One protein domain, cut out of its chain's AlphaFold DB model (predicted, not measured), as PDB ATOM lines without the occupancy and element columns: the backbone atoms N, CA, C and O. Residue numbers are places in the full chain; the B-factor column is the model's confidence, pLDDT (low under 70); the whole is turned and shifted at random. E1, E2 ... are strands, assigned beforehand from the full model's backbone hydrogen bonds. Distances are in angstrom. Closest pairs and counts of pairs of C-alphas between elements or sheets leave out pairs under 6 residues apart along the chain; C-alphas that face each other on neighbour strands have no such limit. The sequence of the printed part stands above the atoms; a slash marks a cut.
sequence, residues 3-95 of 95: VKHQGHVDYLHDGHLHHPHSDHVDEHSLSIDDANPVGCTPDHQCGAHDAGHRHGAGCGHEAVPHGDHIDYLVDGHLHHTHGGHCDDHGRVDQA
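This is residues 3 to 95 of the 95 residues of an uncharacterized protein of bacterium TMED88 (UniProt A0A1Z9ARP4). Two small, strongly twisted sheets of four strands each stand end to end along the longest axis, E1 to E4 at one end and E5 to E8 at the other, meeting mainly where E3 comes near E5. Residues 29 to 62, a long stretch with no named element, wrap round the second sheet, and residues 93 to 94 return to pair with E1 of the first. The printed part has 93 residues with no named helix and eight named strands, E1 to E8; the sheets run E1 - E2 - E3 - E4 and E5 - E6 - E7 - E8, both antiparallel throughout. The class is all strand, though 41 of the 93 residues are in named strands. The whole is compact, with a radius of gyration of the C-alphas of 13.4 A, yet elongated, spanning 44 by 28 by 22 A.

Find C-alpha 3 at (309.578, 343.077, 151.528), where E1, residues 3 to 5, begins. Go on to E2, residues 8 to 13, 16.1 A long, then E3, residues 16 to 20, and E4, residues 25 to 28. After the long stretch, look for C-alpha 63 at (321.275, 338.572, 152.221), where E5, residues 63 to 66, begins. E6, residues 69 to 74, is 16.1 A long and E7, residues 77 to 82, is 15.8 A. E8, residues 85 to 91, runs 18.0 A to C-alpha 91 at (308.904, 332.944, 148.785).

E1 to E4 form a meander, each strand the antiparallel neighbour of the one before, and E5 to E8 form another. In the hairpin E1 and E2, look at N 3 and O 10, 2.8 A apart and within hydrogen-bond range. E2 is staggered: residues 8 to 10 pair with E1 and 11 to 13 with E3, where N 11 and O 18 are 2.9 A apart. Between E3 and E4, N 19 and O 26 are 2.8 A apart. The closest C-alphas of E3 and E5 are those of His 16 and Pro 65, 6.3 A apart. In the second sheet, check N 64 and O 71 of E5 and E6, 2.8 A, N 72 and O 79 of E6 and E7, 2.9 A, and N 87 and O 80 of E8 and E7, 2.8 A. E1 and E8 are among the pairs that are apart.

The C-alphas of Asp 23 and Asp 43 are the two farthest apart, at 45.3 A, while those of Val 3 and Ala 95, the chain's last residue, are 5.9 A apart. The printed part has no cut. The link from E4 to E5, 34 residues, is long; the other links between strands are tight. The mean pLDDT of the printed part is 92.1, and no printed residue is under 70.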
ATOM      1  N   VAL A   3     310.065 344.400 151.107       96.56
ATOM      2  CA  VAL A   3     309.578 343.077 151.528       96.56
ATOM      3  C   VAL A   3     308.382 343.263 152.456       96.56
ATOM      4  O   VAL A   3     308.488 343.937 153.480       96.56
ATOM      5  N   LYS A   4     307.241 342.675 152.101       96.62
ATOM      6  CA  LYS A   4     306.055 342.600 152.960       96.62
ATOM      7  C   LYS A   4     306.147 341.370 153.841       96.62
ATOM      8  O   LYS A   4     306.256 340.255 153.341       96.62
ATOM      9  N   HIS A   5     306.028 341.569 155.145       94.44
ATOM     10  CA  HIS A   5     305.920 340.474 156.101       94.44
ATOM     11  C   HIS A   5     305.230 340.952 157.373       94.44
ATOM     12  O   HIS A   5     305.237 342.141 157.681       94.44
ATOM     13  N   GLN A   6     304.559 340.038 158.079       93.19
ATOM     14  CA  GLN A   6     303.930 340.322 159.379       93.19
ATOM     15  C   GLN A   6     303.068 341.607 159.395       93.19
ATOM     16  O   GLN A   6     303.030 342.354 160.374       93.19
ATOM     17  N   GLY A   7     302.379 341.886 158.282       93.25
ATOM     18  CA  GLY A   7     301.482 343.036 158.128       93.25
ATOM     19  C   GLY A   7     302.152 344.395 157.892       93.25
ATOM     20  O   GLY A   7     301.439 345.396 157.835       93.25
ATOM     21  N   HIS A   8     303.474 344.456 157.729       94.50
ATOM     22  CA  HIS A   8     304.219 345.684 157.456       94.50
ATOM     23  C   HIS A   8     305.209 345.506 156.293       94.50
ATOM     24  O   HIS A   8     305.303 344.430 155.700       94.50
ATOM     25  N   VAL A   9     305.874 346.596 155.898       96.50
ATOM     26  CA  VAL A   9     306.857 346.603 154.805       96.50
ATOM     27  C   VAL A   9     308.199 347.059 155.333       96.50
ATOM     28  O   VAL A   9     308.291 348.156 155.885       96.50
ATOM     29  N   ASP A  10     309.218 346.252 155.068       97.25
ATOM     30  CA  ASP A  10     310.606 346.572 155.363       97.25
ATOM     31  C   ASP A  10     311.411 346.726 154.087       97.25
ATOM     32  O   ASP A  10     311.105 346.149 153.039       97.25
ATOM     33  N   TYR A  11     312.470 347.518 154.179       96.62
ATOM     34  CA  TYR A  11     313.370 347.771 153.074       96.62
ATOM     35  C   TYR A  11     314.666 347.017 153.308       96.62
ATOM     36  O   TYR A  11     315.437 347.353 154.202       96.62
ATOM     37  N   LEU A  12     314.907 346.009 152.477       96.31
ATOM     38  CA  LEU A  12     316.171 345.301 152.459       96.31
ATOM     39  C   LEU A  12     317.270 346.211 151.913       96.31
ATOM     40  O   LEU A  12     317.148 346.729 150.789       96.31
ATOM     41  N   HIS A  13     318.312 346.383 152.718       94.19
ATOM     42  CA  HIS A  13     319.487 347.183 152.420       94.19
ATOM     43  C   HIS A  13     320.707 346.612 153.150       94.19
ATOM     44  O   HIS A  13     320.686 346.450 154.366       94.19
ATOM     45  N   ASP A  14     321.765 346.308 152.395       92.69
ATOM     46  CA  ASP A  14     323.044 345.802 152.915       92.69
ATOM     47  C   ASP A  14     322.889 344.614 153.885       92.69
ATOM     48  O   ASP A  14     323.491 344.566 154.955       92.69
ATOM     49  N   GLY A  15     322.013 343.666 153.537       93.12
ATOM     50  CA  GLY A  15     321.783 342.466 154.339       93.12
ATOM     51  C   GLY A  15     320.875 342.636 155.560       93.12
ATOM     52  O   GLY A  15     320.737 341.685 156.321       93.12
ATOM     53  N   HIS A  16     320.255 343.803 155.753       95.75
ATOM     54  CA  HIS A  16     319.362 344.089 156.877       95.75
ATOM     55  C   HIS A  16     317.984 344.509 156.365       95.75
ATOM     56  O   HIS A  16     317.875 345.217 155.361       95.75
ATOM     57  N   LEU A  17     316.919 344.079 157.047       96.75
ATOM     58  CA  LEU A  17     315.576 344.605 156.808       96.75
ATOM     59  C   LEU A  17     315.378 345.830 157.695       96.75
ATOM     60  O   LEU A  17     315.484 345.745 158.914       96.75
ATOM     61  N   HIS A  18     315.113 346.973 157.074       96.81
ATOM     62  CA  HIS A  18     314.906 348.229 157.775       96.81
ATOM     63  C   HIS A  18     313.435 348.626 157.768       96.81
ATOM     64  O   HIS A  18     312.856 348.849 156.699       96.81
ATOM     65  N   HIS A  19     312.864 348.785 158.959       96.06
ATOM     66  CA  HIS A  19     311.533 349.334 159.154       96.06
ATOM     67  C   HIS A  19     311.625 350.817 159.549       96.06
ATOM     68  O   HIS A  19     312.062 351.136 160.658       96.06
ATOM     69  N   PRO A  20     311.262 351.764 158.665       93.62
ATOM     70  CA  PRO A  20     311.309 353.181 158.999       93.62
ATOM     71  C   PRO A  20     310.126 353.582 159.888       93.62
ATOM     72  O   PRO A  20     308.965 353.524 159.479       93.62
ATOM     73  N   HIS A  21     310.435 354.104 161.068       90.12
ATOM     74  CA  HIS A  21     309.522 354.848 161.922       90.12
ATOM     75  C   HIS A  21     309.808 356.353 161.830       90.12
ATOM     76  O   HIS A  21     310.805 356.792 161.261       90.12
ATOM     77  N   SER A  22     308.905 357.177 162.369       89.62
ATOM     78  CA  SER A  22     308.956 358.638 162.201       89.62
ATOM     79  C   SER A  22     310.308 359.274 162.560       89.62
ATOM     80  O   SER A  22     310.721 360.223 161.899       89.62
ATOM     81  N   ASP A  23     310.986 358.784 163.597       94.44
ATOM     82  CA  ASP A  23     312.243 359.340 164.113       94.44
ATOM     83  C   ASP A  23     313.398 358.325 164.196       94.44
ATOM     84  O   ASP A  23     314.506 358.703 164.578       94.44
ATOM     85  N   HIS A  24     313.171 357.063 163.824       93.50
ATOM     86  CA  HIS A  24     314.174 355.996 163.878       93.50
ATOM     87  C   HIS A  24     313.944 354.933 162.799       93.50
ATOM     88  O   HIS A  24     312.916 354.910 162.128       93.50
ATOM     89  N   VAL A  25     314.931 354.060 162.620       95.38
ATOM     90  CA  VAL A  25     314.847 352.890 161.746       95.38
ATOM     91  C   VAL A  25     315.137 351.674 162.604       95.38
ATOM     92  O   VAL A  25     316.196 351.620 163.229       95.38
ATOM     93  N   ASP A  26     314.204 350.731 162.628       95.38
ATOM     94  CA  ASP A  26     314.390 349.456 163.305       95.38
ATOM     95  C   ASP A  26     314.963 348.425 162.339       95.38
ATOM     96  O   ASP A  26     314.634 348.397 161.151       95.38
ATOM     97  N   GLU A  27     315.838 347.575 162.860       95.81
ATOM     98  CA  GLU A  27     316.304 346.391 162.154       95.81
ATOM     99  C   GLU A  27     315.383 345.226 162.474       95.81
ATOM    100  O   GLU A  27     315.138 344.898 163.637       95.81
ATOM    101  N   HIS A  28     314.878 344.601 161.426       96.00
ATOM    102  CA  HIS A  28     313.982 343.470 161.504       96.00
ATOM    103  C   HIS A  28     314.621 342.225 160.894       96.00
ATOM    104  O   HIS A  28     315.557 342.282 160.091       96.00
ATOM    105  N   SER A  29     314.046 341.089 161.269       97.06
ATOM    106  CA  SER A  29     314.261 339.812 160.607       97.06
ATOM    107  C   SER A  29     312.923 339.299 160.112       97.06
ATOM    108  O   SER A  29     311.889 339.490 160.761       97.06
ATOM    109  N   LEU A  30     312.948 338.612 158.978       97.12
ATOM    110  CA  LEU A  30     311.809 337.841 158.531       97.12
ATOM    111  C   LEU A  30     311.533 336.739 159.559       97.12
ATOM    112  O   LEU A  30     312.464 336.088 160.037       97.12
ATOM    113  N   SER A  31     310.275 336.556 159.945       96.94
ATOM    114  CA  SER A  31     309.905 335.506 160.895       96.94
ATOM    115  C   SER A  31     309.919 334.136 160.234       96.94
ATOM    116  O   SER A  31     309.620 334.009 159.052       96.94
ATOM    117  N   ILE A  32     310.213 333.117 161.039       97.50
ATOM    118  CA  ILE A  32     310.033 331.722 160.645       97.50
ATOM    119  C   ILE A  32     308.560 331.373 160.858       97.50
ATOM    120  O   ILE A  32     308.090 331.334 162.000       97.50
ATOM    121  N   ASP A  33     307.831 331.134 159.773       96.06
ATOM    122  CA  ASP A  33     306.398 330.831 159.793       96.06
ATOM    123  C   ASP A  33     305.983 329.895 158.642       96.06
ATOM    124  O   ASP A  33     306.821 329.263 158.003       96.06
ATOM    125  N   ASP A  34     304.678 329.745 158.401       95.31
ATOM    126  CA  ASP A  34     304.163 328.860 157.350       95.31
ATOM    127  C   ASP A  34     304.507 329.344 155.924       95.31
ATOM    128  O   ASP A  34     304.519 328.535 154.994       95.31
ATOM    129  N   ALA A  35     304.758 330.644 155.728       94.31
ATOM    130  CA  ALA A  35     305.170 331.205 154.442       94.31
ATOM    131  C   ALA A  35     306.683 331.077 154.240       94.31
ATOM    132  O   ALA A  35     307.127 330.795 153.122       94.31
ATOM    133  N   ASN A  36     307.446 331.242 155.324       96.75
ATOM    134  CA  ASN A  36     308.895 331.108 155.343       96.75
ATOM    135  C   ASN A  36     309.348 330.079 156.391       96.75
ATOM    136  O   ASN A  36     309.826 330.441 157.467       96.75
ATOM    137  N   PRO A  37     309.160 328.773 156.128       96.75
ATOM    138  CA  PRO A  37     309.529 327.742 157.082       96.75
ATOM    139  C   PRO A  37     311.036 327.483 157.056       96.75
ATOM    140  O   PRO A  37     311.661 327.472 155.997       96.75
ATOM    141  N   VAL A  38     311.596 327.145 158.217       94.94
ATOM    142  CA  VAL A  38     312.921 326.518 158.287       94.94
ATOM    143  C   VAL A  38     312.749 325.022 158.111       94.94
ATOM    144  O   VAL A  38     312.188 324.334 158.969       94.94
ATOM    145  N   GLY A  39     313.225 324.514 156.983       91.88
ATOM    146  CA  GLY A  39     313.064 323.121 156.614       91.88
ATOM    147  C   GLY A  39     314.120 322.684 155.619       91.88
ATOM    148  O   GLY A  39     314.282 323.286 154.563       91.88
ATOM    149  N   CYS A  40     314.779 321.572 155.940       92.88
ATOM    150  CA  CYS A  40     315.712 320.920 155.033       92.88
ATOM    151  C   CYS A  40     314.951 320.406 153.802       92.88
ATOM    152  O   CYS A  40     314.097 319.520 153.920       92.88
ATOM    153  N   THR A  41     315.256 320.953 152.628       91.25
ATOM    154  CA  THR A  41     314.625 320.623 151.344       91.25
ATOM    155  C   THR A  41     315.692 320.155 150.347       91.25
ATOM    156  O   THR A  41     315.916 320.778 149.315       91.25
ATOM    157  N   PRO A  42     316.347 319.004 150.596       85.00
ATOM    158  CA  PRO A  42     317.495 318.544 149.808       85.00
ATOM    159  C   PRO A  42     317.140 318.174 148.360       85.00
ATOM    160  O   PRO A  42     318.023 318.121 147.505       85.00
ATOM    161  N   ASP A  43     315.859 317.918 148.085       85.38
ATOM    162  CA  ASP A  43     315.336 317.669 146.741       85.38
ATOM    163  C   ASP A  43     315.017 318.969 145.978       85.38
ATOM    164  O   ASP A  43     314.664 318.911 144.796       85.38
ATOM    165  N   HIS A  44     315.124 320.142 146.620       83.00
ATOM    166  CA  HIS A  44     314.929 321.422 145.954       83.00
ATOM    167  C   HIS A  44     316.045 321.647 144.929       83.00
ATOM    168  O   HIS A  44     317.234 321.751 145.234       83.00
ATOM    169  N   GLN A  45     315.643 321.722 143.667       77.44
ATOM    170  CA  GLN A  45     316.544 321.989 142.561       77.44
ATOM    171  C   GLN A  45     316.595 323.497 142.346       77.44
ATOM    172  O   GLN A  45     315.735 324.052 141.663       77.44
ATOM    173  N   CYS A  46     317.618 324.152 142.903       73.88
ATOM    174  CA  CYS A  46     317.892 325.560 142.627       73.88
ATOM    175  C   CYS A  46     318.189 325.741 141.129       73.88
ATOM    176  O   CYS A  46     319.321 325.576 140.686       73.88
ATOM    177  N   GLY A  47     317.162 326.041 140.333       74.94
ATOM    178  CA  GLY A  47     317.274 326.211 138.880       74.94
ATOM    179  C   GLY A  47     317.725 327.606 138.442       74.94
ATOM    180  O   GLY A  47     317.929 327.832 137.253       74.94
ATOM    181  N   ALA A  48     317.862 328.538 139.387       80.69
ATOM    182  CA  ALA A  48     318.159 329.944 139.124       80.69
ATOM    183  C   ALA A  48     319.661 330.241 138.924       80.69
ATOM    184  O   ALA A  48     320.016 331.283 138.379       80.69
ATOM    185  N   HIS A  49     320.555 329.337 139.338       79.88
ATOM    186  CA  HIS A  49     322.004 329.473 139.162       79.88
ATOM    187  C   HIS A  49     322.685 328.101 139.039       79.88
ATOM    188  O   HIS A  49     322.086 327.066 139.326       79.88
ATOM    189  N   ASP A  50     323.961 328.084 138.646       82.56
ATOM    190  CA  ASP A  50     324.738 326.850 138.505       82.56
ATOM    191  C   ASP A  50     324.762 326.011 139.794       82.56
ATOM    192  O   ASP A  50     324.844 326.539 140.903       82.56
ATOM    193  N   ALA A  51     324.788 324.682 139.649       77.44
ATOM    194  CA  ALA A  51     324.803 323.739 140.776       77.44
ATOM    195  C   ALA A  51     326.056 323.849 141.672       77.44
ATOM    196  O   ALA A  51     326.070 323.353 142.796       77.44
ATOM    197  N   GLY A  52     327.129 324.469 141.173       79.31
ATOM    198  CA  GLY A  52     328.347 324.739 141.941       79.31
ATOM    199  C   GLY A  52     328.327 326.063 142.710       79.31
ATOM    200  O   GLY A  52     329.258 326.318 143.478       79.31
ATOM    201  N   HIS A  53     327.311 326.907 142.497       85.38
ATOM    202  CA  HIS A  53     327.178 328.197 143.169       85.38
ATOM    203  C   HIS A  53     326.897 327.993 144.657       85.38
ATOM    204  O   HIS A  53     326.052 327.186 145.044       85.38
ATOM    205  N   ARG A  54     327.628 328.721 145.501       88.12
ATOM    206  CA  ARG A  54     327.489 328.659 146.957       88.12
ATOM    207  C   ARG A  54     327.107 330.031 147.470       88.12
ATOM    208  O   ARG A  54     327.827 330.998 147.222       88.12
ATOM    209  N   HIS A  55     326.007 330.091 148.208       90.56
ATOM    210  CA  HIS A  55     325.624 331.321 148.879       90.56
ATOM    211  C   HIS A  55     326.509 331.593 150.088       90.56
ATOM    212  O   HIS A  55     327.080 330.694 150.708       90.56
ATOM    213  N   GLY A  56     326.681 332.877 150.354       89.88
ATOM    214  CA  GLY A  56     327.643 333.412 151.296       89.88
ATOM    215  C   GLY A  56     327.794 334.913 151.085       89.88
ATOM    216  O   GLY A  56     327.340 335.464 150.074       89.88
ATOM    217  N   ALA A  57     328.465 335.577 152.025       90.31
ATOM    218  CA  ALA A  57     328.772 336.995 151.901       90.31
ATOM    219  C   ALA A  57     329.501 337.263 150.570       90.31
ATOM    220  O   ALA A  57     330.524 336.644 150.275       90.31
ATOM    221  N   GLY A  58     328.955 338.171 149.757       89.50
ATOM    222  CA  GLY A  58     329.521 338.528 148.454       89.50
ATOM    223  C   GLY A  58     329.166 337.593 147.290       89.50
ATOM    224  O   GLY A  58     329.727 337.765 146.212       89.50
ATOM    225  N   CYS A  59     328.238 336.638 147.450       92.12
ATOM    226  CA  CYS A  59     327.807 335.764 146.344       92.12
ATOM    227  C   CYS A  59     327.008 336.488 145.239       92.12
ATOM    228  O   CYS A  59     326.761 335.905 144.187       92.12
ATOM    229  N   GLY A  60     326.621 337.748 145.466       92.00
ATOM    230  CA  GLY A  60     325.862 338.581 144.528       92.00
ATOM    231  C   GLY A  60     324.350 338.578 144.760       92.00
ATOM    232  O   GLY A  60     323.664 339.428 144.203       92.00
ATOM    233  N   HIS A  61     323.841 337.677 145.604       93.94
ATOM    234  CA  HIS A  61     322.455 337.704 146.067       93.94
ATOM    235  C   HIS A  61     322.327 338.527 147.345       93.94
ATOM    236  O   HIS A  61     323.234 338.543 148.183       93.94
ATOM    237  N   GLU A  62     321.183 339.188 147.490       95.81
ATOM    238  CA  GLU A  62     320.858 339.956 148.685       95.81
ATOM    239  C   GLU A  62     320.701 339.010 149.881       95.81
ATOM    240  O   GLU A  62     319.925 338.053 149.824       95.81
ATOM    241  N   ALA A  63     321.442 339.275 150.956       96.88
ATOM    242  CA  ALA A  63     321.275 338.572 152.221       96.88
ATOM    243  C   ALA A  63     319.990 339.053 152.910       96.88
ATOM    244  O   ALA A  63     319.704 340.246 152.909       96.88
ATOM    245  N   VAL A  64     319.229 338.141 153.503       97.50
ATOM    246  CA  VAL A  64     317.979 338.416 154.215       97.50
ATOM    247  C   VAL A  64     318.079 337.793 155.608       97.50
ATOM    248  O   VAL A  64     318.256 336.577 155.709       97.50
ATOM    249  N   PRO A  65     317.959 338.583 156.688       97.50
ATOM    250  CA  PRO A  65     317.828 338.037 158.030       97.50
ATOM    251  C   PRO A  65     316.507 337.278 158.145       97.50
ATOM    252  O   PRO A  65     315.442 337.852 157.913       97.50
ATOM    253  N   HIS A  66     316.574 336.001 158.501       97.62
ATOM    254  CA  HIS A  66     315.424 335.114 158.627       97.62
ATOM    255  C   HIS A  66     315.541 334.336 159.939       97.62
ATOM    256  O   HIS A  66     316.397 333.472 160.110       97.62
ATOM    257  N   GLY A  67     314.718 334.706 160.921       96.12
ATOM    258  CA  GLY A  67     314.836 334.224 162.291       96.12
ATOM    259  C   GLY A  67     316.234 334.468 162.863       96.12
ATOM    260  O   GLY A  67     316.629 335.608 163.108       96.12
ATOM    261  N   ASP A  68     316.964 333.379 163.094       95.00
ATOM    262  CA  ASP A  68     318.309 333.340 163.672       95.00
ATOM    263  C   ASP A  68     319.430 333.062 162.653       95.00
ATOM    264  O   ASP A  68     320.595 332.936 163.038       95.00
ATOM    265  N   HIS A  69     319.102 332.975 161.364       96.12
ATOM    266  CA  HIS A  69     320.055 332.717 160.292       96.12
ATOM    267  C   HIS A  69     319.888 333.715 159.140       96.12
ATOM    268  O   HIS A  69     319.049 334.616 159.159       96.12
ATOM    269  N   ILE A  70     320.776 333.590 158.155       96.38
ATOM    270  CA  ILE A  70     320.754 334.393 156.937       96.38
ATOM    271  C   ILE A  70     320.386 333.485 155.778       96.38
ATOM    272  O   ILE A  70     321.040 332.458 155.566       96.38
ATOM    273  N   ASP A  71     319.407 333.935 155.008       96.94
ATOM    274  CA  ASP A  71     319.072 333.380 153.707       96.94
ATOM    275  C   ASP A  71     319.480 334.340 152.599       96.94
ATOM    276  O   ASP A  71     319.750 335.518 152.832       96.94
ATOM    277  N   TYR A  72     319.548 333.833 151.377       95.81
ATOM    278  CA  TYR A  72     319.896 334.622 150.204       95.81
ATOM    279  C   TYR A  72     318.723 334.655 149.246       95.81
ATOM    280  O   TYR A  72     318.145 333.622 148.924       95.81
ATOM    281  N   LEU A  73     318.365 335.848 148.785       94.88
ATOM    282  CA  LEU A  73     317.222 336.005 147.905       94.88
ATOM    283  C   LEU A  73     317.577 335.652 146.460       94.88
ATOM    284  O   LEU A  73     318.375 336.337 145.818       94.88
ATOM    285  N   VAL A  74     316.917 334.625 145.931       93.50
ATOM    286  CA  VAL A  74     317.113 334.117 144.571       93.50
ATOM    287  C   VAL A  74     315.752 333.983 143.893       93.50
ATOM    288  O   VAL A  74     314.910 333.214 144.342       93.50
ATOM    289  N   ASP A  75     315.494 334.758 142.837       91.44
ATOM    290  CA  ASP A  75     314.222 334.741 142.084       91.44
ATOM    291  C   ASP A  75     312.945 334.801 142.956       91.44
ATOM    292  O   ASP A  75     311.892 334.236 142.637       91.44
ATOM    293  N   GLY A  76     313.029 335.523 144.079       92.69
ATOM    294  CA  GLY A  76     311.932 335.683 145.034       92.69
ATOM    295  C   GLY A  76     311.835 334.587 146.101       92.69
ATOM    296  O   GLY A  76     310.918 334.657 146.914       92.69
ATOM    297  N   HIS A  77     312.740 333.607 146.113       94.75
ATOM    298  CA  HIS A  77     312.840 332.546 147.120       94.75
ATOM    299  C   HIS A  77     314.011 332.776 148.077       94.75
ATOM    300  O   HIS A  77     315.055 333.301 147.688       94.75
ATOM    301  N   LEU A  78     313.840 332.355 149.326       95.81
ATOM    302  CA  LEU A  78     314.879 332.375 150.347       95.81
ATOM    303  C   LEU A  78     315.694 331.094 150.272       95.81
ATOM    304  O   LEU A  78     315.180 330.000 150.483       95.81
ATOM    305  N   HIS A  79     316.967 331.244 149.942       94.88
ATOM    306  CA  HIS A  79     317.888 330.135 149.802       94.88
ATOM    307  C   HIS A  79     318.797 330.044 151.025       94.88
ATOM    308  O   HIS A  79     319.626 330.932 151.252       94.88
ATOM    309  N   HIS A  80     318.683 328.944 151.767       94.19
ATOM    310  CA  HIS A  80     319.537 328.659 152.914       94.19
ATOM    311  C   HIS A  80     320.601 327.624 152.563       94.19
ATOM    312  O   HIS A  80     320.286 326.517 152.132       94.19
ATOM    313  N   THR A  81     321.881 327.928 152.775       90.12
ATOM    314  CA  THR A  81     322.948 326.938 152.559       90.12
ATOM    315  C   THR A  81     323.343 326.245 153.851       90.12
ATOM    316  O   THR A  81     323.939 326.865 154.731       90.12
ATOM    317  N   HIS A  82     323.153 324.930 153.908       86.94
ATOM    318  CA  HIS A  82     323.649 324.083 154.994       86.94
ATOM    319  C   HIS A  82     323.986 322.686 154.467       86.94
ATOM    320  O   HIS A  82     323.547 322.281 153.395       86.94
ATOM    321  N   GLY A  83     324.847 321.945 155.170       82.75
ATOM    322  CA  GLY A  83     325.116 320.537 154.841       82.75
ATOM    323  C   GLY A  83     325.601 320.251 153.408       82.75
ATOM    324  O   GLY A  83     325.534 319.109 152.966       82.75
ATOM    325  N   GLY A  84     326.075 321.261 152.668       84.00
ATOM    326  CA  GLY A  84     326.515 321.131 151.275       84.00
ATOM    327  C   GLY A  84     325.408 321.194 150.216       84.00
ATOM    328  O   GLY A  84     325.710 320.939 149.053       84.00
ATOM    329  N   HIS A  85     324.178 321.544 150.591       85.81
ATOM    330  CA  HIS A  85     323.067 321.804 149.675       85.81
ATOM    331  C   HIS A  85     322.412 323.155 149.991       85.81
ATOM    332  O   HIS A  85     322.887 323.905 150.849       85.81
ATOM    333  N   CYS A  86     321.372 323.482 149.228       90.25
ATOM    334  CA  CYS A  86     320.597 324.697 149.374       90.25
ATOM    335  C   CYS A  86     319.139 324.321 149.623       90.25
ATOM    336  O   CYS A  86     318.555 323.616 148.802       90.25
ATOM    337  N   ASP A  87     318.584 324.794 150.729       93.31
ATOM    338  CA  ASP A  87     317.161 324.691 151.015       93.31
ATOM    339  C   ASP A  87     316.411 325.884 150.429       93.31
ATOM    340  O   ASP A  87     316.957 326.984 150.328       93.31
ATOM    341  N   ASP A  88     315.145 325.661 150.102       94.62
ATOM    342  CA  ASP A  88     314.148 326.684 149.809       94.62
ATOM    343  C   ASP A  88     313.284 326.919 151.054       94.62
ATOM    344  O   ASP A  88     312.439 326.096 151.414       94.62
ATOM    345  N   HIS A  89     313.504 328.060 151.706       96.19
ATOM    346  CA  HIS A  89     312.718 328.566 152.833       96.19
ATOM    347  C   HIS A  89     311.502 329.385 152.366       96.19
ATOM    348  O   HIS A  89     310.992 330.251 153.074       96.19
ATOM    349  N   GLY A  90     311.012 329.127 151.154       95.25
ATOM    350  CA  GLY A  90     309.799 329.725 150.623       95.25
ATOM    351  C   GLY A  90     310.018 331.088 149.975       95.25
ATOM    352  O   GLY A  90     311.127 331.608 149.850       95.25
ATOM    353  N   ARG A  91     308.910 331.669 149.509       95.50
ATOM    354  CA  ARG A  91     308.904 332.944 148.785       95.50
ATOM    355  C   ARG A  91     308.785 334.128 149.729       95.50
ATOM    356  O   ARG A  91     308.088 334.051 150.735       95.50
ATOM    357  N   VAL A  92     309.365 335.255 149.333       96.00
ATOM    358  CA  VAL A  92     309.071 336.564 149.931       96.00
ATOM    359  C   VAL A  92     308.023 337.312 149.110       96.00
ATOM    360  O   VAL A  92     308.041 337.283 147.877       96.00
ATOM    361  N   ASP A  93     307.115 338.013 149.789       95.31
ATOM    362  CA  ASP A  93     306.189 338.947 149.144       95.31
ATOM    363  C   ASP A  93     306.914 340.274 148.878       95.31
ATOM    364  O   ASP A  93     307.248 341.029 149.795       95.31
ATOM    365  N   GLN A  94     307.208 340.538 147.607       90.06
ATOM    366  CA  GLN A  94     307.873 341.761 147.168       90.06
ATOM    367  C   GLN A  94     306.833 342.847 146.870       90.06
ATOM    368  O   GLN A  94     305.840 342.607 146.177       90.06
ATOM    369  N   ALA A  95     307.061 344.050 147.402       83.31
ATOM    370  CA  ALA A  95     306.148 345.190 147.280       83.31
ATOM    371  C   ALA A  95     306.487 346.141 146.130       83.31
ATOM    372  O   ALA A  95     307.692 346.389 145.893       83.31
TER     373      ALA A  95